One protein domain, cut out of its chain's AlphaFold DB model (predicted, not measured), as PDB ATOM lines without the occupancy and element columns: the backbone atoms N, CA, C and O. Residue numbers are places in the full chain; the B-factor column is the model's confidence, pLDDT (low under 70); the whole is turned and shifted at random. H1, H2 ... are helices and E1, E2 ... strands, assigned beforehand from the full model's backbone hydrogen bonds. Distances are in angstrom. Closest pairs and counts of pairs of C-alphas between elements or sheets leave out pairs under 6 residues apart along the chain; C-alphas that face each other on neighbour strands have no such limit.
ATOM      1  N   HIS A  40     -17.381  54.856  15.857       38.97
ATOM      2  CA  HIS A  40     -17.720  54.133  14.614       38.97
ATOM      3  C   HIS A  40     -18.454  52.808  14.852       38.97
ATOM      4  O   HIS A  40     -19.075  52.295  13.925       38.97
ATOM      5  N   LEU A  41     -18.424  52.281  16.080       40.22
ATOM      6  CA  LEU A  41     -19.241  51.141  16.516       40.22
ATOM      7  C   LEU A  41     -20.650  51.545  16.979       40.22
ATOM      8  O   LEU A  41     -21.456  50.695  17.338       40.22
ATOM      9  N   THR A  42     -20.959  52.840  16.997       42.12
ATOM     10  CA  THR A  42     -22.260  53.358  17.411       42.12
ATOM     11  C   THR A  42     -22.994  53.952  16.203       42.12
ATOM     12  O   THR A  42     -22.488  54.823  15.504       42.12
ATOM     13  N   GLU A  43     -24.197  53.433  15.947       41.94
ATOM     14  CA  GLU A  43     -25.281  54.002  15.120       41.94
ATOM     15  C   GLU A  43     -25.325  53.804  13.594       41.94
ATOM     16  O   GLU A  43     -26.374  54.092  13.018       41.94
ATOM     17  N   LYS A  44     -24.308  53.290  12.888       41.78
ATOM     18  CA  LYS A  44     -24.340  53.419  11.411       41.78
ATOM     19  C   LYS A  44     -25.348  52.566  10.623       41.78
ATOM     20  O   LYS A  44     -25.580  52.909   9.467       41.78
ATOM     21  N   SER A  45     -25.996  51.536  11.179       46.75
ATOM     22  CA  SER A  45     -26.957  50.743  10.382       46.75
ATOM     23  C   SER A  45     -27.859  49.789  11.184       46.75
ATOM     24  O   SER A  45     -27.970  48.616  10.830       46.75
ATOM     25  N   ILE A  46     -28.516  50.240  12.258       51.41
ATOM     26  CA  ILE A  46     -29.591  49.424  12.855       51.41
ATOM     27  C   ILE A  46     -30.823  49.542  11.952       51.41
ATOM     28  O   ILE A  46     -31.596  50.493  12.061       51.41
ATOM     29  N   LEU A  47     -31.014  48.577  11.052       52.31
ATOM     30  CA  LEU A  47     -32.308  48.376  10.405       52.31
ATOM     31  C   LEU A  47     -33.141  47.509  11.344       52.31
ATOM     32  O   LEU A  47     -32.929  46.300  11.446       52.31
ATOM     33  N   LYS A  48     -34.049  48.154  12.078       52.62
ATOM     34  CA  LYS A  48     -35.091  47.456  12.822       52.62
ATOM     35  C   LYS A  48     -36.272  47.254  11.884       52.62
ATOM     36  O   LYS A  48     -36.922  48.227  11.503       52.62
ATOM     37  N   ASP A  49     -36.528  46.009  11.509       56.78
ATOM     38  CA  ASP A  49     -37.770  45.660  10.825       56.78
ATOM     39  C   ASP A  49     -38.942  45.842  11.820       56.78
ATOM     40  O   ASP A  49     -38.765  45.538  13.011       56.78
ATOM     41  N   PRO A  50     -40.121  46.354  11.410       50.03
ATOM     42  CA  PRO A  50     -41.332  46.346  12.237       50.03
ATOM     43  C   PRO A  50     -41.646  45.004  12.921       50.03
ATOM     44  O   PRO A  50     -42.320  45.013  13.950       50.03
ATOM     45  N   GLU A  51     -41.131  43.879  12.420       63.38
ATOM     46  CA  GLU A  51     -41.349  42.550  13.007       63.38
ATOM     47  C   GLU A  51     -40.394  42.172  14.158       63.38
ATOM     48  O   GLU A  51     -40.591  41.133  14.773       63.38
ATOM     49  N   GLY A  52     -39.399  42.995  14.519       70.44
ATOM     50  CA  GLY A  52     -38.495  42.711  15.656       70.44
ATOM     51  C   GLY A  52     -37.134  42.108  15.282       70.44
ATOM     52  O   GLY A  52     -36.318  41.821  16.161       70.44
ATOM     53  N   THR A  53     -36.852  41.979  13.984       79.88
ATOM     54  CA  THR A  53     -35.519  41.648  13.461       79.88
ATOM     55  C   THR A  53     -34.578  42.842  13.589       79.88
ATOM     56  O   THR A  53     -34.932  43.981  13.275       79.88
ATOM     57  N   ILE A  54     -33.356  42.565  14.032       82.94
ATOM     58  CA  ILE A  54     -32.257  43.514  14.167       82.94
ATOM     59  C   ILE A  54     -31.152  43.072  13.221       82.94
ATOM     60  O   ILE A  54     -30.709  41.924  13.262       82.94
ATOM     61  N   VAL A  55     -30.702  43.999  12.384       79.56
ATOM     62  CA  VAL A  55     -29.580  43.811  11.465       79.56
ATOM     63  C   VAL A  55     -28.471  44.781  11.858       79.56
ATOM     64  O   VAL A  55     -28.742  45.958  12.098       79.56
ATOM     65  N   ALA A  56     -27.238  44.291  11.941       75.75
ATOM     66  CA  ALA A  56     -26.075  45.035  12.402       75.75
ATOM     67  C   ALA A  56     -24.892  44.876  11.445       75.75
ATOM     68  O   ALA A  56     -24.481  43.755  11.155       75.75
ATOM     69  N   GLN A  57     -24.323  46.003  11.012       79.75
ATOM     70  CA  GLN A  57     -22.986  46.077  10.418       79.75
ATOM     71  C   GLN A  57     -22.047  46.590  11.513       79.75
ATOM     72  O   GLN A  57     -22.129  47.747  11.923       79.75
ATOM     73  N   GLY A  58     -21.191  45.718  12.025       79.81
ATOM     74  CA  GLY A  58     -20.349  45.933  13.193       79.81
ATOM     75  C   GLY A  58     -21.007  45.475  14.494       79.81
ATOM     76  O   GLY A  58     -21.927  44.657  14.508       79.81
ATOM     77  N   PHE A  59     -20.491  45.987  15.611       84.62
ATOM     78  CA  PHE A  59     -21.047  45.729  16.936       84.62
ATOM     79  C   PHE A  59     -22.350  46.509  17.125       84.62
ATOM     80  O   PHE A  59     -22.418  47.698  16.826       84.62
ATOM     81  N   VAL A  60     -23.370  45.853  17.667       86.50
ATOM     82  CA  VAL A  60     -24.618  46.495  18.078       86.50
ATOM     83  C   VAL A  60     -24.918  46.141  19.522       86.50
ATOM     84  O   VAL A  60     -24.671  45.017  19.951       86.50
ATOM     85  N   SER A  61     -25.494  47.088  20.254       89.25
ATOM     86  CA  SER A  61     -26.032  46.863  21.589       89.25
ATOM     87  C   SER A  61     -27.368  47.584  21.721       89.25
ATOM     88  O   SER A  61     -27.471  48.775  21.417       89.25
ATOM     89  N   ILE A  62     -28.409  46.860  22.124       88.62
ATOM     90  CA  ILE A  62     -29.758  47.396  22.308       88.62
ATOM     91  C   ILE A  62     -30.291  47.054  23.693       88.62
ATOM     92  O   ILE A  62     -29.963  46.021  24.269       88.62
ATOM     93  N   ARG A  63     -31.174  47.904  24.218       89.00
ATOM     94  CA  ARG A  63     -31.841  47.663  25.497       89.00
ATOM     95  C   ARG A  63     -33.260  47.150  25.284       89.00
ATOM     96  O   ARG A  63     -34.029  47.757  24.539       89.00
ATOM     97  N   VAL A  64     -33.618  46.072  25.978       86.38
ATOM     98  CA  VAL A  64     -34.964  45.485  25.974       86.38
ATOM     99  C   VAL A  64     -35.382  45.229  27.418       86.38
ATOM    100  O   VAL A  64     -34.952  44.266  28.044       86.38
ATOM    101  N   GLY A  65     -36.183  46.141  27.974       84.94
ATOM    102  CA  GLY A  65     -36.484  46.147  29.407       84.94
ATOM    103  C   GLY A  65     -35.240  46.454  30.253       84.94
ATOM    104  O   GLY A  65     -34.586  47.490  30.078       84.94
ATOM    105  N   ASP A  66     -34.922  45.563  31.188       86.81
ATOM    106  CA  ASP A  66     -33.721  45.602  32.027       86.81
ATOM    107  C   ASP A  66     -32.521  44.853  31.418       86.81
ATOM    108  O   ASP A  66     -31.422  44.911  31.974       86.81
ATOM    109  N   LEU A  67     -32.713  44.218  30.259       89.56
ATOM    110  CA  LEU A  67     -31.673  43.494  29.541       89.56
ATOM    111  C   LEU A  67     -30.985  44.362  28.491       89.56
ATOM    112  O   LEU A  67     -31.596  45.231  27.862       89.56
ATOM    113  N   THR A  68     -29.712  44.068  28.269       92.31
ATOM    114  CA  THR A  68     -28.926  44.558  27.135       92.31
ATOM    115  C   THR A  68     -28.601  43.378  26.229       92.31
ATOM    116  O   THR A  68     -28.136  42.345  26.705       92.31
ATOM    117  N   LEU A  69     -28.898  43.509  24.939       92.62
ATOM    118  CA  LEU A  69     -28.635  42.494  23.926       92.62
ATOM    119  C   LEU A  69     -27.584  43.023  22.967       92.62
ATOM    120  O   LEU A  69     -27.780  44.085  22.369       92.62
ATOM    121  N   SER A  70     -26.504  42.272  22.805       93.38
ATOM    122  CA  SER A  70     -25.375  42.662  21.968       93.38
ATOM    123  C   SER A  70     -25.148  41.638  20.856       93.38
ATOM    124  O   SER A  70     -25.250  40.438  21.096       93.38
ATOM    125  N   GLY A  71     -24.850  42.109  19.645       90.56
ATOM    126  CA  GLY A  71     -24.604  41.295  18.450       90.56
ATOM    127  C   GLY A  71     -23.463  41.869  17.608       90.56
ATOM    128  O   GLY A  71     -22.996  42.980  17.871       90.56
ATOM    129  N   LEU A  72     -22.992  41.118  16.612       87.06
ATOM    130  CA  LEU A  72     -21.826  41.485  15.810       87.06
ATOM    131  C   LEU A  72     -21.989  41.013  14.363       87.06
ATOM    132  O   LEU A  72     -22.116  39.817  14.154       87.06
ATOM    133  N   ASP A  73     -21.938  41.925  13.388       81.94
ATOM    134  CA  ASP A  73     -21.922  41.601  11.945       81.94
ATOM    135  C   ASP A  73     -22.958  40.537  11.520       81.94
ATOM    136  O   ASP A  73     -22.638  39.422  11.129       81.94
ATOM    137  N   GLY A  74     -24.243  40.876  11.557       81.50
ATOM    138  CA  GLY A  74     -25.278  39.934  11.146       81.50
ATOM    139  C   GLY A  74     -26.666  40.336  11.598       81.50
ATOM    140  O   GLY A  74     -26.966  41.512  11.796       81.50
ATOM    141  N   SER A  75     -27.533  39.343  11.752       83.12
ATOM    142  CA  SER A  75     -28.921  39.518  12.149       83.12
ATOM    143  C   SER A  75     -29.345  38.589  13.280       83.12
ATOM    144  O   SER A  75     -28.913  37.433  13.387       83.12
ATOM    145  N   PHE A  76     -30.221  39.118  14.126       85.31
ATOM    146  CA  PHE A  76     -30.889  38.400  15.203       85.31
ATOM    147  C   PHE A  76     -32.290  38.969  15.425       85.31
ATOM    148  O   PHE A  76     -32.627  40.043  14.933       85.31
ATOM    149  N   PHE A  77     -33.122  38.244  16.156       84.88
ATOM    150  CA  PHE A  77     -34.521  38.579  16.377       84.88
ATOM    151  C   PHE A  77     -34.856  38.603  17.853       84.88
ATOM    152  O   PHE A  77     -34.335  37.805  18.639       84.88
ATOM    153  N   VAL A  78     -35.745  39.526  18.210       87.06
ATOM    154  CA  VAL A  78     -36.199  39.712  19.578       87.06
ATOM    155  C   VAL A  78     -37.697  39.969  19.599       87.06
ATOM    156  O   VAL A  78     -38.177  40.937  19.010       87.06
ATOM    157  N   GLU A  79     -38.419  39.152  20.360       84.06
ATOM    158  CA  GLU A  79     -39.858  39.301  20.575       84.06
ATOM    159  C   GLU A  79     -40.161  39.353  22.080       84.06
ATOM    160  O   GLU A  79     -40.089  38.332  22.779       84.06
ATOM    161  N   PRO A  80     -40.459  40.548  22.622       82.81
ATOM    162  CA  PRO A  80     -40.889  40.682  24.004       82.81
ATOM    163  C   PRO A  80     -42.332  40.190  24.174       82.81
ATOM    164  O   PRO A  80     -43.236  40.575  23.437       82.81
ATOM    165  N   SER A  81     -42.554  39.388  25.211       79.12
ATOM    166  CA  SER A  81     -43.863  39.013  25.745       79.12
ATOM    167  C   SER A  81     -44.013  39.582  27.165       79.12
ATOM    168  O   SER A  81     -43.044  40.063  27.748       79.12
ATOM    169  N   SER A  82     -45.211  39.533  27.753       73.12
ATOM    170  CA  SER A  82     -45.502  40.162  29.053       73.12
ATOM    171  C   SER A  82     -44.626  39.669  30.214       73.12
ATOM    172  O   SER A  82     -44.432  40.408  31.171       73.12
ATOM    173  N   GLU A  83     -44.096  38.443  30.138       79.75
ATOM    174  CA  GLU A  83     -43.276  37.817  31.197       79.75
ATOM    175  C   GLU A  83     -42.015  37.115  30.666       79.75
ATOM    176  O   GLU A  83     -41.273  36.484  31.420       79.75
ATOM    177  N   LYS A  84     -41.798  37.136  29.348       86.00
ATOM    178  CA  LYS A  84     -40.749  36.357  28.681       86.00
ATOM    179  C   LYS A  84     -40.139  37.166  27.560       86.00
ATOM    180  O   LYS A  84     -40.836  37.948  26.916       86.00
ATOM    181  N   LEU A  85     -38.871  36.912  27.274       87.38
ATOM    182  CA  LEU A  85     -38.208  37.474  26.106       87.38
ATOM    183  C   LEU A  85     -37.725  36.346  25.206       87.38
ATOM    184  O   LEU A  85     -36.907  35.526  25.621       87.38
ATOM    185  N   PHE A  86     -38.239  36.295  23.982       88.50
ATOM    186  CA  PHE A  86     -37.736  35.381  22.968       88.50
ATOM    187  C   PHE A  86     -36.593  36.045  22.199       88.50
ATOM    188  O   PHE A  86     -36.719  37.189  21.761       88.50
ATOM    189  N   ILE A  87     -35.479  35.329  22.061       90.19
ATOM    190  CA  ILE A  87     -34.255  35.795  21.408       90.19
ATOM    191  C   ILE A  87     -33.787  34.704  20.452       90.19
ATOM    192  O   ILE A  87     -33.676  33.543  20.844       90.19
ATOM    193  N   ALA A  88     -33.471  35.070  19.216       86.19
ATOM    194  CA  ALA A  88     -32.961  34.151  18.205       86.19
ATOM    195  C   ALA A  88     -31.764  34.758  17.473       86.19
ATOM    196  O   ALA A  88     -31.886  35.833  16.893       86.19
ATOM    197  N   GLY A  89     -30.619  34.072  17.471       86.81
ATOM    198  CA  GLY A  89     -29.458  34.460  16.667       86.81
ATOM    199  C   GLY A  89     -29.568  33.840  15.278       86.81
ATOM    200  O   GLY A  89     -29.509  32.619  15.163       86.81
ATOM    201  N   PHE A  90     -29.742  34.633  14.219       80.38
ATOM    202  CA  PHE A  90     -29.869  34.084  12.862       80.38
ATOM    203  C   PHE A  90     -28.510  33.855  12.226       80.38
ATOM    204  O   PHE A  90     -28.157  32.720  11.912       80.38
ATOM    205  N   THR A  91     -27.751  34.934  12.061       78.88
ATOM    206  CA  THR A  91     -26.431  34.915  11.415       78.88
ATOM    207  C   THR A  91     -25.321  35.406  12.341       78.88
ATOM    208  O   THR A  91     -24.159  35.106  12.096       78.88
ATOM    209  N   THR A  92     -25.677  36.064  13.451       86.12
ATOM    210  CA  THR A  92     -24.758  36.455  14.530       86.12
ATOM    211  C   THR A  92     -25.135  35.766  15.843       86.12
ATOM    212  O   THR A  92     -26.327  35.552  16.098       86.12
ATOM    213  N   PRO A  93     -24.157  35.462  16.718       91.75
ATOM    214  CA  PRO A  93     -24.445  35.218  18.124       91.75
ATOM    215  C   PRO A  93     -25.042  36.463  18.802       91.75
ATOM    216  O   PRO A  93     -24.855  37.590  18.336       91.75
ATOM    217  N   VAL A  94     -25.736  36.253  19.923       92.88
ATOM    218  CA  VAL A  94     -26.323  37.314  20.752       92.88
ATOM    219  C   VAL A  94     -25.914  37.120  22.205       92.88
ATOM    220  O   VAL A  94     -26.258  36.108  22.814       92.88
ATOM    221  N   VAL A  95     -25.211  38.093  22.778       93.44
ATOM    222  CA  VAL A  95     -24.926  38.136  24.219       93.44
ATOM    223  C   VAL A  95     -26.068  38.853  24.930       93.44
ATOM    224  O   VAL A  95     -26.542  39.887  24.462       93.44
ATOM    225  N   VAL A  96     -26.501  38.303  26.061       91.81
ATOM    226  CA  VAL A  96     -27.545  38.866  26.918       91.81
ATOM    227  C   VAL A  96     -26.915  39.285  28.233       91.81
ATOM    228  O   VAL A  96     -26.290  38.472  28.914       91.81
ATOM    229  N   GLU A  97     -27.115  40.539  28.611       90.88
ATOM    230  CA  GLU A  97     -26.629  41.106  29.863       90.88
ATOM    231  C   GLU A  97     -27.790  41.633  30.707       90.88
ATOM    232  O   GLU A  97     -28.724  42.246  30.184       90.88
ATOM    233  N   LYS A  98     -27.709  41.456  32.027       88.38
ATOM    234  CA  LYS A  98     -28.623  42.047  33.011       88.38
ATOM    235  C   LYS A  98     -27.801  42.802  34.043       88.38
ATOM    236  O   LYS A  98     -26.895  42.238  34.645       88.38
ATOM    237  N   SER A  99     -28.084  44.091  34.227       86.31
ATOM    238  CA  SER A  99     -27.330  44.950  35.160       86.31
ATOM    239  C   SER A  99     -25.801  44.925  34.949       86.31
ATOM    240  O   SER A  99     -25.042  45.026  35.908       86.31
ATOM    241  N   GLY A 100     -25.349  44.782  33.695       83.56
ATOM    242  CA  GLY A 100     -23.926  44.728  33.326       83.56
ATOM    243  C   GLY A 100     -23.239  43.375  33.555       83.56
ATOM    244  O   GLY A 100     -22.020  43.292  33.451       83.56
ATOM    245  N   GLN A 101     -23.993  42.322  33.885       85.88
ATOM    246  CA  GLN A 101     -23.487  40.954  33.989       85.88
ATOM    247  C   GLN A 101     -24.013  40.106  32.835       85.88
ATOM    248  O   GLN A 101     -25.201  40.168  32.519       85.88
ATOM    249  N   VAL A 102     -23.146  39.287  32.234       86.56
ATOM    250  CA  VAL A 102     -23.541  38.326  31.196       86.56
ATOM    251  C   VAL A 102     -24.434  37.260  31.817       86.56
ATOM    252  O   VAL A 102     -24.017  36.566  32.740       86.56
ATOM    253  N   VAL A 103     -25.658  37.128  31.302       85.88
ATOM    254  CA  VAL A 103     -26.646  36.135  31.750       85.88
ATOM    255  C   VAL A 103     -26.896  35.021  30.731       85.88
ATOM    256  O   VAL A 103     -27.567  34.038  31.042       85.88
ATOM    257  N   GLY A 104     -26.381  35.163  29.511       87.25
ATOM    258  CA  GLY A 104     -26.482  34.134  28.485       87.25
ATOM    259  C   GLY A 104     -25.866  34.554  27.158       87.25
ATOM    260  O   GLY A 104     -25.603  35.730  26.905       87.25
ATOM    261  N   LEU A 105     -25.663  33.563  26.297       91.12
ATOM    262  CA  LEU A 105     -25.156  33.726  24.942       91.12
ATOM    263  C   LEU A 105     -25.917  32.778  24.017       91.12
ATOM    264  O   LEU A 105     -25.864  31.565  24.189       91.12
ATOM    265  N   ILE A 106     -26.611  33.323  23.027       91.56
ATOM    266  CA  ILE A 106     -27.322  32.551  22.013       91.56
ATOM    267  C   ILE A 106     -26.405  32.440  20.793       91.56
ATOM    268  O   ILE A 106     -26.153  33.465  20.159       91.56
ATOM    269  N   PRO A 107     -25.896  31.248  20.430       89.81
ATOM    270  CA  PRO A 107     -25.130  31.091  19.199       89.81
ATOM    271  C   PRO A 107     -25.960  31.380  17.942       89.81
ATOM    272  O   PRO A 107     -27.190  31.281  17.957       89.81
ATOM    273  N   ALA A 108     -25.289  31.670  16.826       83.75
ATOM    274  CA  ALA A 108     -25.960  31.734  15.532       83.75
ATOM    275  C   ALA A 108     -26.646  30.389  15.217       83.75
ATOM    276  O   ALA A 108     -26.094  29.312  15.446       83.75
ATOM    277  N   GLY A 109     -27.877  30.448  14.721       79.94
ATOM    278  CA  GLY A 109     -28.720  29.283  14.476       79.94
ATOM    279  C   GLY A 109     -29.452  28.725  15.701       79.94
ATOM    280  O   GLY A 109     -30.139  27.706  15.583       79.94
ATOM    281  N   MET A 110     -29.351  29.385  16.857       85.81
ATOM    282  CA  MET A 110     -30.033  29.000  18.093       85.81
ATOM    283  C   MET A 110     -31.046  30.062  18.535       85.81
ATOM    284  O   MET A 110     -31.039  31.211  18.096       85.81
ATOM    285  N   GLN A 111     -31.933  29.651  19.432       89.38
ATOM    286  CA  GLN A 111     -32.934  30.486  20.078       89.38
ATOM    287  C   GLN A 111     -33.007  30.175  21.573       89.38
ATOM    288  O   GLN A 111     -32.759  29.048  22.013       89.38
ATOM    289  N   TRP A 112     -33.411  31.178  22.339       90.38
ATOM    290  CA  TRP A 112     -33.614  31.098  23.773       90.38
ATOM    291  C   TRP A 112     -34.858  31.880  24.183       90.38
ATOM    292  O   TRP A 112     -35.199  32.908  23.601       90.38
ATOM    293  N   THR A 113     -35.549  31.393  25.209       89.81
ATOM    294  CA  THR A 113     -36.620  32.135  25.872       89.81
ATOM    295  C   THR A 113     -36.164  32.472  27.280       89.81
ATOM    296  O   THR A 113     -36.118  31.599  28.148       89.81
ATOM    297  N   TYR A 114     -35.822  33.738  27.489       87.06
ATOM    298  CA  TYR A 114     -35.407  34.252  28.781       87.06
ATOM    299  C   TYR A 114     -36.598  34.399  29.733       87.06
ATOM    300  O   TYR A 114     -37.688  34.834  29.347       87.06
ATOM    301  N   THR A 115     -36.334  34.068  30.996       83.31
ATOM    302  CA  THR A 115     -37.194  34.279  32.166       83.31
ATOM    303  C   THR A 115     -36.304  34.688  33.341       83.31
ATOM    304  O   THR A 115     -35.216  34.127  33.468       83.31
ATOM    305  N   ASP A 116     -36.777  35.557  34.235       69.69
ATOM    306  CA  ASP A 116     -35.994  36.144  35.344       69.69
ATOM    307  C   ASP A 116     -35.356  35.158  36.347       69.69
ATOM    308  O   ASP A 116     -34.486  35.542  37.123       69.69
ATOM    309  N   ALA A 117     -35.743  33.882  36.339       60.75
ATOM    310  CA  ALA A 117     -35.291  32.864  37.291       60.75
ATOM    311  C   ALA A 117     -33.979  32.140  36.894       60.75
ATOM    312  O   ALA A 117     -33.845  30.949  37.175       60.75
ATOM    313  N   PHE A 118     -33.045  32.786  36.184       63.09
ATOM    314  CA  PHE A 118     -31.908  32.093  35.552       63.09
ATOM    315  C   PHE A 118     -30.513  32.513  36.055       63.09
ATOM    316  O   PHE A 118     -30.254  33.704  36.205       63.09
ATOM    317  N   ALA A 119     -29.619  31.528  36.255       62.78
ATOM    318  CA  ALA A 119     -28.218  31.698  36.659       62.78
ATOM    319  C   ALA A 119     -27.251  31.289  35.514       62.78
ATOM    320  O   ALA A 119     -27.309  30.138  35.068       62.78
ATOM    321  N   PRO A 120     -26.402  32.207  35.005       60.34
ATOM    322  CA  PRO A 120     -25.572  32.008  33.802       60.34
ATOM    323  C   PRO A 120     -24.439  30.990  33.908       60.34
ATOM    324  O   PRO A 120     -23.930  30.539  32.887       60.34
ATOM    325  N   ASP A 121     -24.041  30.652  35.123       62.25
ATOM    326  CA  ASP A 121     -22.933  29.774  35.495       62.25
ATOM    327  C   ASP A 121     -23.361  28.310  35.675       62.25
ATOM    328  O   ASP A 121     -22.648  27.505  36.263       62.25
ATOM    329  N   SER A 122     -24.537  27.949  35.160       70.50
ATOM    330  CA  SER A 122     -25.070  26.593  35.245       70.50
ATOM    331  C   SER A 122     -25.246  25.967  33.866       70.50
ATOM    332  O   SER A 122     -25.656  26.621  32.899       70.50
ATOM    333  N   LEU A 123     -25.019  24.654  33.793       81.12
ATOM    334  CA  LEU A 123     -25.322  23.847  32.610       81.12
ATOM    335  C   LEU A 123     -26.804  23.926  32.207       81.12
ATOM    336  O   LEU A 123     -27.126  23.791  31.027       81.12
ATOM    337  N   GLY A 124     -27.697  24.282  33.139       78.69
ATOM    338  CA  GLY A 124     -29.113  24.542  32.872       78.69
ATOM    339  C   GLY A 124     -29.380  25.649  31.839       78.69
ATOM    340  O   GLY A 124     -30.498  25.741  31.324       78.69
ATOM    341  N   PHE A 125     -28.390  26.489  31.496       81.19
ATOM    342  CA  PHE A 125     -28.480  27.370  30.323       81.19
ATOM    343  C   PHE A 125     -28.601  26.563  29.030       81.19
ATOM    344  O   PHE A 125     -29.465  26.827  28.190       81.19
ATOM    345  N   LEU A 126     -27.723  25.570  28.884       84.38
ATOM    346  CA  LEU A 126     -27.519  24.802  27.663       84.38
ATOM    347  C   LEU A 126     -28.769  23.993  27.312       84.38
ATOM    348  O   LEU A 126     -29.163  23.945  26.151       84.38
ATOM    349  N   GLU A 127     -29.456  23.450  28.318       82.38
ATOM    350  CA  GLU A 127     -30.720  22.721  28.145       82.38
ATOM    351  C   GLU A 127     -31.856  23.591  27.591       82.38
ATOM    352  O   GLU A 127     -32.795  23.100  26.955       82.38
ATOM    353  N   LYS A 128     -31.798  24.902  27.846       84.94
ATOM    354  CA  LYS A 128     -32.819  25.856  27.398       84.94
ATOM    355  C   LYS A 128     -32.557  26.374  25.990       84.94
ATOM    356  O   LYS A 128     -33.475  26.954  25.397       84.94
ATOM    357  N   LEU A 129     -31.351  26.179  25.455       86.75
ATOM    358  CA  LEU A 129     -31.038  26.517  24.076       86.75
ATOM    359  C   LEU A 129     -31.724  25.541  23.130       86.75
ATOM    360  O   LEU A 129     -31.653  24.320  23.262       86.75
ATOM    361  N   LYS A 130     -32.395  26.101  22.130       85.50
ATOM    362  CA  LYS A 130     -33.044  25.325  21.077       85.50
ATOM    363  C   LYS A 130     -32.468  25.740  19.742       85.50
ATOM    364  O   LYS A 130     -32.160  26.905  19.530       85.50
ATOM    365  N   ARG A 131     -32.389  24.806  18.801       77.88
ATOM    366  CA  ARG A 131     -32.075  25.152  17.415       77.88
ATOM    367  C   ARG A 131     -33.216  25.939  16.789       77.88
ATOM    368  O   ARG A 131     -34.392  25.702  17.090       77.88
ATOM    369  N   LEU A 132     -32.859  26.834  15.880       74.88
ATOM    370  CA  LEU A 132     -33.821  27.467  14.999       74.88
ATOM    371  C   LEU A 132     -34.344  26.465  13.961       74.88
ATOM    372  O   LEU A 132     -33.568  25.685  13.398       74.88
ATOM    373  N   PRO A 133     -35.656  26.469  13.671       66.56
ATOM    374  CA  PRO A 133     -36.195  25.673  12.581       66.56
ATOM    375  C   PRO A 133     -35.586  26.088  11.226       66.56
ATOM    376  O   PRO A 133     -35.467  27.287  10.968       66.56
ATOM    377  N   PRO A 134     -35.289  25.143  10.307       57.66
ATOM    378  CA  PRO A 134     -34.625  25.424   9.026       57.66
ATOM    379  C   PRO A 134     -35.256  26.535   8.171       57.66
ATOM    380  O   PRO A 134     -34.555  27.197   7.410       57.66
ATOM    381  N   ARG A 135     -36.573  26.750   8.291       54.81
ATOM    382  CA  ARG A 135     -37.303  27.810   7.574       54.81
ATOM    383  C   ARG A 135     -36.805  29.222   7.907       54.81
ATOM    384  O   ARG A 135     -36.705  30.045   7.007       54.81
ATOM    385  N   PHE A 136     -36.394  29.468   9.155       57.84
ATOM    386  CA  PHE A 136     -35.948  30.793   9.601       57.84
ATOM    387  C   PHE A 136     -34.648  31.235   8.917       57.84
ATOM    388  O   PHE A 136     -34.479  32.412   8.624       57.84
ATOM    389  N   PHE A 137     -33.768  30.292   8.567       55.03
ATOM    390  CA  PHE A 137     -32.531  30.603   7.846       55.03
ATOM    391  C   PHE A 137     -32.768  31.040   6.395       55.03
ATOM    392  O   PHE A 137     -31.953  31.773   5.848       55.03
ATOM    393  N   ARG A 138     -33.857  30.593   5.752       47.97
ATOM    394  CA  ARG A 138     -34.157  30.953   4.353       47.97
ATOM    395  C   ARG A 138     -34.946  32.249   4.231       47.97
ATOM    396  O   ARG A 138     -34.789  32.955   3.245       47.97
ATOM    397  N   GLU A 139     -35.814  32.522   5.199       45.53
ATOM    398  CA  GLU A 139     -36.788  33.615   5.120       45.53
ATOM    399  C   GLU A 139     -36.268  34.928   5.729       45.53
ATOM    400  O   GLU A 139     -36.764  35.987   5.367       45.53
ATOM    401  N   GLN A 140     -35.263  34.882   6.618       50.16
ATOM    402  CA  GLN A 140     -34.824  36.048   7.411       50.16
ATOM    403  C   GLN A 140     -33.306  36.324   7.363       50.16
ATOM    404  O   GLN A 140     -32.791  37.168   8.104       50.16
ATOM    405  N   ALA A 141     -32.569  35.648   6.473       51.50
ATOM    406  CA  ALA A 141     -31.168  35.961   6.205       51.50
ATOM    407  C   ALA A 141     -31.071  37.242   5.365       51.50
ATOM    408  O   ALA A 141     -31.106  37.208   4.135       51.50
ATOM    409  N   VAL A 142     -30.966  38.388   6.035       54.28
ATOM    410  CA  VAL A 142     -30.621  39.650   5.377       54.28
ATOM    411  C   VAL A 142     -29.119  39.622   5.082       54.28
ATOM    412  O   VAL A 142     -28.340  39.478   6.026       54.28
ATOM    413  N   PRO A 143     -28.682  39.740   3.815       55.56
ATOM    414  CA  PRO A 143     -27.267  39.853   3.498       55.56
ATOM    415  C   PRO A 143     -26.713  41.128   4.132       55.56
ATOM    416  O   PRO A 143     -27.208  42.226   3.874       55.56
ATOM    417  N   VAL A 144     -25.686  40.979   4.960       60.03
ATOM    418  CA  VAL A 144     -24.964  42.090   5.576       60.03
ATOM    419  C   VAL A 144     -23.543  42.071   5.031       60.03
ATOM    420  O   VAL A 144     -22.926  41.010   5.004       60.03
ATOM    421  N   ASP A 145     -23.029  43.221   4.590       62.78
ATOM    422  CA  ASP A 145     -21.596  43.375   4.319       62.78
ATOM    423  C   ASP A 145     -20.858  43.500   5.668       62.78
ATOM    424  O   ASP A 145     -21.095  44.479   6.388       62.78
ATOM    425  N   PRO A 146     -20.052  42.503   6.076       65.38
ATOM    426  CA  PRO A 146     -19.579  42.400   7.451       65.38
ATOM    427  C   PRO A 146     -18.340  43.278   7.678       65.38
ATOM    428  O   PRO A 146     -17.218  42.944   7.293       65.38
ATOM    429  N   VAL A 147     -18.530  44.433   8.318       66.00
ATOM    430  CA  VAL A 147     -17.480  45.451   8.493       66.00
ATOM    431  C   VAL A 147     -16.408  45.005   9.487       66.00
ATOM    432  O   VAL A 147     -15.221  45.270   9.284       66.00
ATOM    433  N   PHE A 148     -16.805  44.345  10.572       71.69
ATOM    434  CA  PHE A 148     -15.884  43.853  11.589       71.69
ATOM    435  C   PHE A 148     -15.059  42.671  11.066       71.69
ATOM    436  O   PHE A 148     -13.844  42.640  11.264       71.69
ATOM    437  N   VAL A 149     -15.672  41.746  10.331       63.91
ATOM    438  CA  VAL A 149     -14.990  40.573   9.761       63.91
ATOM    439  C   VAL A 149     -13.919  40.977   8.758       63.91
ATOM    440  O   VAL A 149     -12.814  40.429   8.787       63.91
ATOM    441  N   HIS A 150     -14.179  41.992   7.924       71.75
ATOM    442  CA  HIS A 150     -13.179  42.508   6.982       71.75
ATOM    443  C   HIS A 150     -11.886  42.954   7.674       71.75
ATOM    444  O   HIS A 150     -10.820  42.892   7.058       71.75
ATOM    445  N   ARG A 151     -11.919  43.319   8.963       62.69
ATOM    446  CA  ARG A 151     -10.713  43.696   9.724       62.69
ATOM    447  C   ARG A 151      -9.766  42.528   9.983       62.69
ATOM    448  O   ARG A 151      -8.584  42.759  10.228       62.69
ATOM    449  N   PHE A 152     -10.228  41.282   9.882       63.59
ATOM    450  CA  PHE A 152      -9.334  40.125   9.915       63.59
ATOM    451  C   PHE A 152      -8.537  39.963   8.614       63.59
ATOM    452  O   PHE A 152      -7.537  39.247   8.624       63.59
ATOM    453  N   SER A 153      -8.903  40.625   7.510       65.94
ATOM    454  CA  SER A 153      -8.231  40.443   6.212       65.94
ATOM    455  C   SER A 153      -6.818  41.042   6.153       65.94
ATOM    456  O   SER A 153      -5.932  40.454   5.533       65.94
ATOM    457  N   ALA A 154      -6.574  42.165   6.835       70.56
ATOM    458  CA  ALA A 154      -5.276  42.837   6.872       70.56
ATOM    459  C   ALA A 154      -4.555  42.587   8.207       70.56
ATOM    460  O   ALA A 154      -5.139  42.760   9.274       70.56
ATOM    461  N   ILE A 155      -3.264  42.233   8.164       68.19
ATOM    462  CA  ILE A 155      -2.465  41.877   9.358       68.19
ATOM    463  C   ILE A 155      -2.482  42.993  10.413       68.19
ATOM    464  O   ILE A 155      -2.712  42.732  11.591       68.19
ATOM    465  N   GLU A 156      -2.276  44.240   9.995       69.62
ATOM    466  CA  GLU A 156      -2.233  45.403  10.892       69.62
ATOM    467  C   GLU A 156      -3.577  45.630  11.601       69.62
ATOM    468  O   GLU A 156      -3.622  45.900  12.802       69.62
ATOM    469  N   GLN A 157      -4.683  45.454  10.874       70.88
ATOM    470  CA  GLN A 157      -6.036  45.573  11.419       70.88
ATOM    471  C   GLN A 157      -6.372  44.406  12.349       70.88
ATOM    472  O   GLN A 157      -7.013  44.619  13.377       70.88
ATOM    473  N   ARG A 158      -5.879  43.203  12.033       72.31
ATOM    474  CA  ARG A 158      -6.038  42.002  12.855       72.31
ATOM    475  C   ARG A 158      -5.352  42.146  14.211       72.31
ATOM    476  O   ARG A 158      -5.960  41.817  15.220       72.31
ATOM    477  N   ILE A 159      -4.122  42.662  14.256       71.44
ATOM    478  CA  ILE A 159      -3.400  42.881  15.523       71.44
ATOM    479  C   ILE A 159      -4.158  43.880  16.402       71.44
ATOM    480  O   ILE A 159      -4.416  43.598  17.570       71.44
ATOM    481  N   ALA A 160      -4.564  45.019  15.835       74.31
ATOM    482  CA  ALA A 160      -5.337  46.023  16.566       74.31
ATOM    483  C   ALA A 160      -6.673  45.462  17.080       74.31
ATOM    484  O   ALA A 160      -7.096  45.786  18.186       74.31
ATOM    485  N   LEU A 161      -7.319  44.605  16.287       75.25
ATOM    486  CA  LEU A 161      -8.565  43.960  16.666       75.25
ATOM    487  C   LEU A 161      -8.384  42.940  17.800       75.25
ATOM    488  O   LEU A 161      -9.201  42.897  18.710       75.25
ATOM    489  N   LEU A 162      -7.321  42.136  17.788       75.06
ATOM    490  CA  LEU A 162      -7.060  41.186  18.875       75.06
ATOM    491  C   LEU A 162      -6.814  41.901  20.212       75.06
ATOM    492  O   LEU A 162      -7.317  41.454  21.239       75.06
ATOM    493  N   GLU A 163      -6.111  43.036  20.208       77.12
ATOM    494  CA  GLU A 163      -5.927  43.860  21.414       77.12
ATOM    495  C   GLU A 163      -7.251  44.448  21.929       77.12
ATOM    496  O   GLU A 163      -7.502  44.472  23.132       77.12
ATOM    497  N   GLU A 164      -8.137  44.856  21.026       77.25
ATOM    498  CA  GLU A 164      -9.478  45.339  21.365       77.25
ATOM    499  C   GLU A 164     -10.361  44.231  21.962       77.25
ATOM    500  O   GLU A 164     -11.060  44.432  22.957       77.25
ATOM    501  N   LEU A 165     -10.298  43.029  21.389       81.31
ATOM    502  CA  LEU A 165     -11.027  41.878  21.905       81.31
ATOM    503  C   LEU A 165     -10.566  41.518  23.322       81.31
ATOM    504  O   LEU A 165     -11.391  41.149  24.152       81.31
ATOM    505  N   ARG A 166      -9.277  41.683  23.647       75.88
ATOM    506  CA  ARG A 166      -8.759  41.415  25.002       75.88
ATOM    507  C   ARG A 166      -9.349  42.330  26.076       75.88
ATOM    508  O   ARG A 166      -9.466  41.910  27.225       75.88
ATOM    509  N   ILE A 167      -9.720  43.562  25.723       80.44
ATOM    510  CA  ILE A 167     -10.260  44.547  26.675       80.44
ATOM    511  C   ILE A 167     -11.793  44.550  26.748       80.44
ATOM    512  O   ILE A 167     -12.343  45.082  27.711       80.44
ATOM    513  N   ASN A 168     -12.488  43.962  25.769       84.94
ATOM    514  CA  ASN A 168     -13.949  43.917  25.724       84.94
ATOM    515  C   ASN A 168     -14.470  42.464  25.760       84.94
ATOM    516  O   ASN A 168     -14.546  41.818  24.713       84.94
ATOM    517  N   PRO A 169     -14.891  41.950  26.933       84.88
ATOM    518  CA  PRO A 169     -15.317  40.556  27.081       84.88
ATOM    519  C   PRO A 169     -16.572  40.204  26.267       84.88
ATOM    520  O   PRO A 169     -16.718  39.066  25.826       84.88
ATOM    521  N   ILE A 170     -17.468  41.168  26.032       88.12
ATOM    522  CA  ILE A 170     -18.683  40.958  25.234       88.12
ATOM    523  C   ILE A 170     -18.317  40.791  23.765       88.12
ATOM    524  O   ILE A 170     -18.765  39.853  23.106       88.12
ATOM    525  N   LEU A 171     -17.459  41.676  23.258       87.25
ATOM    526  CA  LEU A 171     -16.980  41.592  21.885       87.25
ATOM    527  C   LEU A 171     -16.127  40.334  21.671       87.25
ATOM    528  O   LEU A 171     -16.258  39.692  20.632       87.25
ATOM    529  N   TRP A 172     -15.328  39.935  22.669       87.25
ATOM    530  CA  TRP A 172     -14.612  38.657  22.677       87.25
ATOM    531  C   TRP A 172     -15.560  37.468  22.535       87.25
ATOM    532  O   TRP A 172     -15.332  36.620  21.673       87.25
ATOM    533  N   LEU A 173     -16.631  37.405  23.336       89.12
ATOM    534  CA  LEU A 173     -17.637  36.343  23.235       89.12
ATOM    535  C   LEU A 173     -18.293  36.320  21.858       89.12
ATOM    536  O   LEU A 173     -18.341  35.271  21.224       89.12
ATOM    537  N   LEU A 174     -18.756  37.472  21.372       90.06
ATOM    538  CA  LEU A 174     -19.393  37.568  20.062       90.06
ATOM    539  C   LEU A 174     -18.447  37.106  18.952       90.06
ATOM    540  O   LEU A 174     -18.816  36.246  18.162       90.06
ATOM    541  N   ALA A 175     -17.204  37.587  18.926       86.88
ATOM    542  CA  ALA A 175     -16.225  37.194  17.916       86.88
ATOM    543  C   ALA A 175     -15.778  35.723  18.053       86.88
ATOM    544  O   ALA A 175     -15.487  35.069  17.050       86.88
ATOM    545  N   SER A 176     -15.775  35.175  19.272       85.75
ATOM    546  CA  SER A 176     -15.515  33.754  19.546       85.75
ATOM    547  C   SER A 176     -16.639  32.834  19.082       85.75
ATOM    548  O   SER A 176     -16.468  31.627  19.143       85.75
ATOM    549  N   TYR A 177     -17.779  33.361  18.645       86.12
ATOM    550  CA  TYR A 177     -18.906  32.562  18.155       86.12
ATOM    551  C   TYR A 177     -19.492  33.049  16.846       86.12
ATOM    552  O   TYR A 177     -20.433  32.454  16.319       86.12
ATOM    553  N   HIS A 178     -18.940  34.131  16.316       83.12
ATOM    554  CA  HIS A 178     -19.333  34.644  15.032       83.12
ATOM    555  C   HIS A 178     -18.766  33.727  13.944       83.12
ATOM    556  O   HIS A 178     -17.555  33.459  13.958       83.12
ATOM    557  N   PRO A 179     -19.599  33.268  12.990       72.00
ATOM    558  CA  PRO A 179     -19.186  32.286  11.999       72.00
ATOM    559  C   PRO A 179     -17.856  32.630  11.317       72.00
ATOM    560  O   PRO A 179     -16.896  31.869  11.329       72.00
ATOM    561  N   GLN A 180     -17.728  33.869  10.858       74.19
ATOM    562  CA  GLN A 180     -16.585  34.280  10.048       74.19
ATOM    563  C   GLN A 180     -15.305  34.589  10.850       74.19
ATOM    564  O   GLN A 180     -14.277  34.897  10.250       74.19
ATOM    565  N   THR A 181     -15.334  34.548  12.190       74.75
ATOM    566  CA  THR A 181     -14.174  34.916  13.036       74.75
ATOM    567  C   THR A 181     -13.788  33.855  14.061       74.75
ATOM    568  O   THR A 181     -12.685  33.923  14.608       74.75
ATOM    569  N   LEU A 182     -14.650  32.856  14.278       74.44
ATOM    570  CA  LEU A 182     -14.501  31.755  15.233       74.44
ATOM    571  C   LEU A 182     -13.070  31.190  15.281       74.44
ATOM    572  O   LEU A 182     -12.426  31.199  16.331       74.44
ATOM    573  N   ALA A 183     -12.541  30.761  14.132       69.94
ATOM    574  CA  ALA A 183     -11.226  30.126  14.037       69.94
ATOM    575  C   ALA A 183     -10.066  31.046  14.463       69.94
ATOM    576  O   ALA A 183      -9.090  30.578  15.044       69.94
ATOM    577  N   HIS A 184     -10.163  32.351  14.198       72.62
ATOM    578  CA  HIS A 184      -9.107  33.313  14.520       72.62
ATOM    579  C   HIS A 184      -9.054  33.656  16.012       72.62
ATOM    580  O   HIS A 184      -7.973  33.861  16.564       72.62
ATOM    581  N   VAL A 185     -10.214  33.723  16.665       77.50
ATOM    582  CA  VAL A 185     -10.311  34.167  18.062       77.50
ATOM    583  C   VAL A 185      -9.995  33.031  19.031       77.50
ATOM    584  O   VAL A 185      -9.304  33.237  20.021       77.50
ATOM    585  N   TRP A 186     -10.423  31.805  18.733       77.25
ATOM    586  CA  TRP A 186     -10.227  30.660  19.630       77.25
ATOM    587  C   TRP A 186      -8.779  30.235  19.832       77.25
ATOM    588  O   TRP A 186      -8.430  29.763  20.912       77.25
ATOM    589  N   ILE A 187      -7.933  30.422  18.821       70.12
ATOM    590  CA  ILE A 187      -6.491  30.160  18.924       70.12
ATOM    591  C   ILE A 187      -5.735  31.276  19.659       70.12
ATOM    592  O   ILE A 187      -4.531  31.160  19.865       70.12
ATOM    593  N   SER A 188      -6.427  32.355  20.032       72.38
ATOM    594  CA  SER A 188      -5.863  33.481  20.772       72.38
ATOM    595  C   SER A 188      -6.157  33.347  22.272       72.38
ATOM    596  O   SER A 188      -7.178  32.779  22.678       72.38
ATOM    597  N   ASP A 189      -5.263  33.888  23.098       67.62
ATOM    598  CA  ASP A 189      -5.439  33.922  24.551       67.62
ATOM    599  C   ASP A 189      -6.436  35.016  24.957       67.62
ATOM    600  O   ASP A 189      -6.359  36.156  24.491       67.62
ATOM    601  N   SER A 190      -7.360  34.662  25.853       68.94
ATOM    602  CA  SER A 190      -8.346  35.581  26.425       68.94
ATOM    603  C   SER A 190      -7.922  36.037  27.820       68.94
ATOM    604  O   SER A 190      -7.415  35.241  28.605       68.94
TER     605      SER A 190
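What this domain is: This is residues 40 to 190 of the 399 residues of an uncharacterized protein of Candidatus Peribacteria bacterium RIFCSPHIGHO2_02_FULL_49_16 (UniProt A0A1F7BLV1). A twisted sheet of six strands folds back on itself like an arch: the long hairpin of E1 and E2 bends sharply, one part of E2 pairing with E4, which has E5 beyond it, and another with E3, which has E6 beyond it. H5 packs on the sheet over E2, with H4 and H6 beyond it. The 151 printed residues hold six named strands, then six named helices, a mixed class; the branched sheet is antiparallel. The whole is compact, with a radius of gyration of the C-alphas of 15.0 A and spans of 47 by 33 by 28 A.

How they stand to each other: Start at E2, residues 67 to 80, which has E1, residues 53 to 64, on one side, and E3, residues 85 to 89, and E4, residues 94 to 98, on the other. E1, E2 and E3 form a meander, each strand the antiparallel neighbour of the one before. Look for N 54 and O 76 at 2.8 A between E1 and E2, N 77 and O 88 at 2.8 A between E2 and E3, and N 70 and O 95 at 2.9 A between E2 and E4. E6, residues 110 to 114, pairs with E3, N 87 and O 112 at 2.9 A; E5, residues 101 to 106, forms a hairpin with E4, N 96 and O 104 at 2.9 A. H5, residues 169 to 175, is on the sheet at a height of 7.6 A, slantwise to E2 at 41 degrees on the local plane; it is over E2, and only just not over E4, with 2 C-alphas there. H1, residues 124 to 128, is on the same face, over none of the strands, but only just: 2 C-alphas fall on E5 and 2 on E6. H3, residues 147 to 150, only grazes the sheet with residues 147 to 149. H4, residues 155 to 167, and H5 only just touch, with 3 pairs of C-alphas within 8 A, only at the corner, closest at C-alphas 165 and 172, 4.9 A. H6, residues 182 to 186, only just touches H5 with 3 such pairs, C-alphas 175 and 182 closest at 6.3 A. H2, residues 134 to 139, is not on the sheet. Every O i to N i+4 pair is within hydrogen-bond range in H5 and H6, against 8 of 9 in H4, 1 of 2 in H2 and 0 of 1 in H1, where 1 of 2 O i to N i+3 pairs is; H3 is too short for an i+4 pair.

Where its parts are: Find C-alpha 53 at (-35.519, 41.648, 13.461), where E1 begins; it bends by 142 degrees at residue 58, and E2 by 154 degrees at residue 77. E5 measures 15.1 A. H4 runs 19.2 A from C-alpha 155 at (-2.465, 41.877, 9.358), and H6 ends at C-alpha 186, (-10.227, 30.660, 19.630).

The domain as a whole: The C-alphas of Ser 82 and Ile 155 are the two farthest apart, 47.4 A. The printed part has no cut and no long link. Mean pLDDT of the printed part is 75.8; 42 residues are under 70, among them 40 to 51 and 133 to 147.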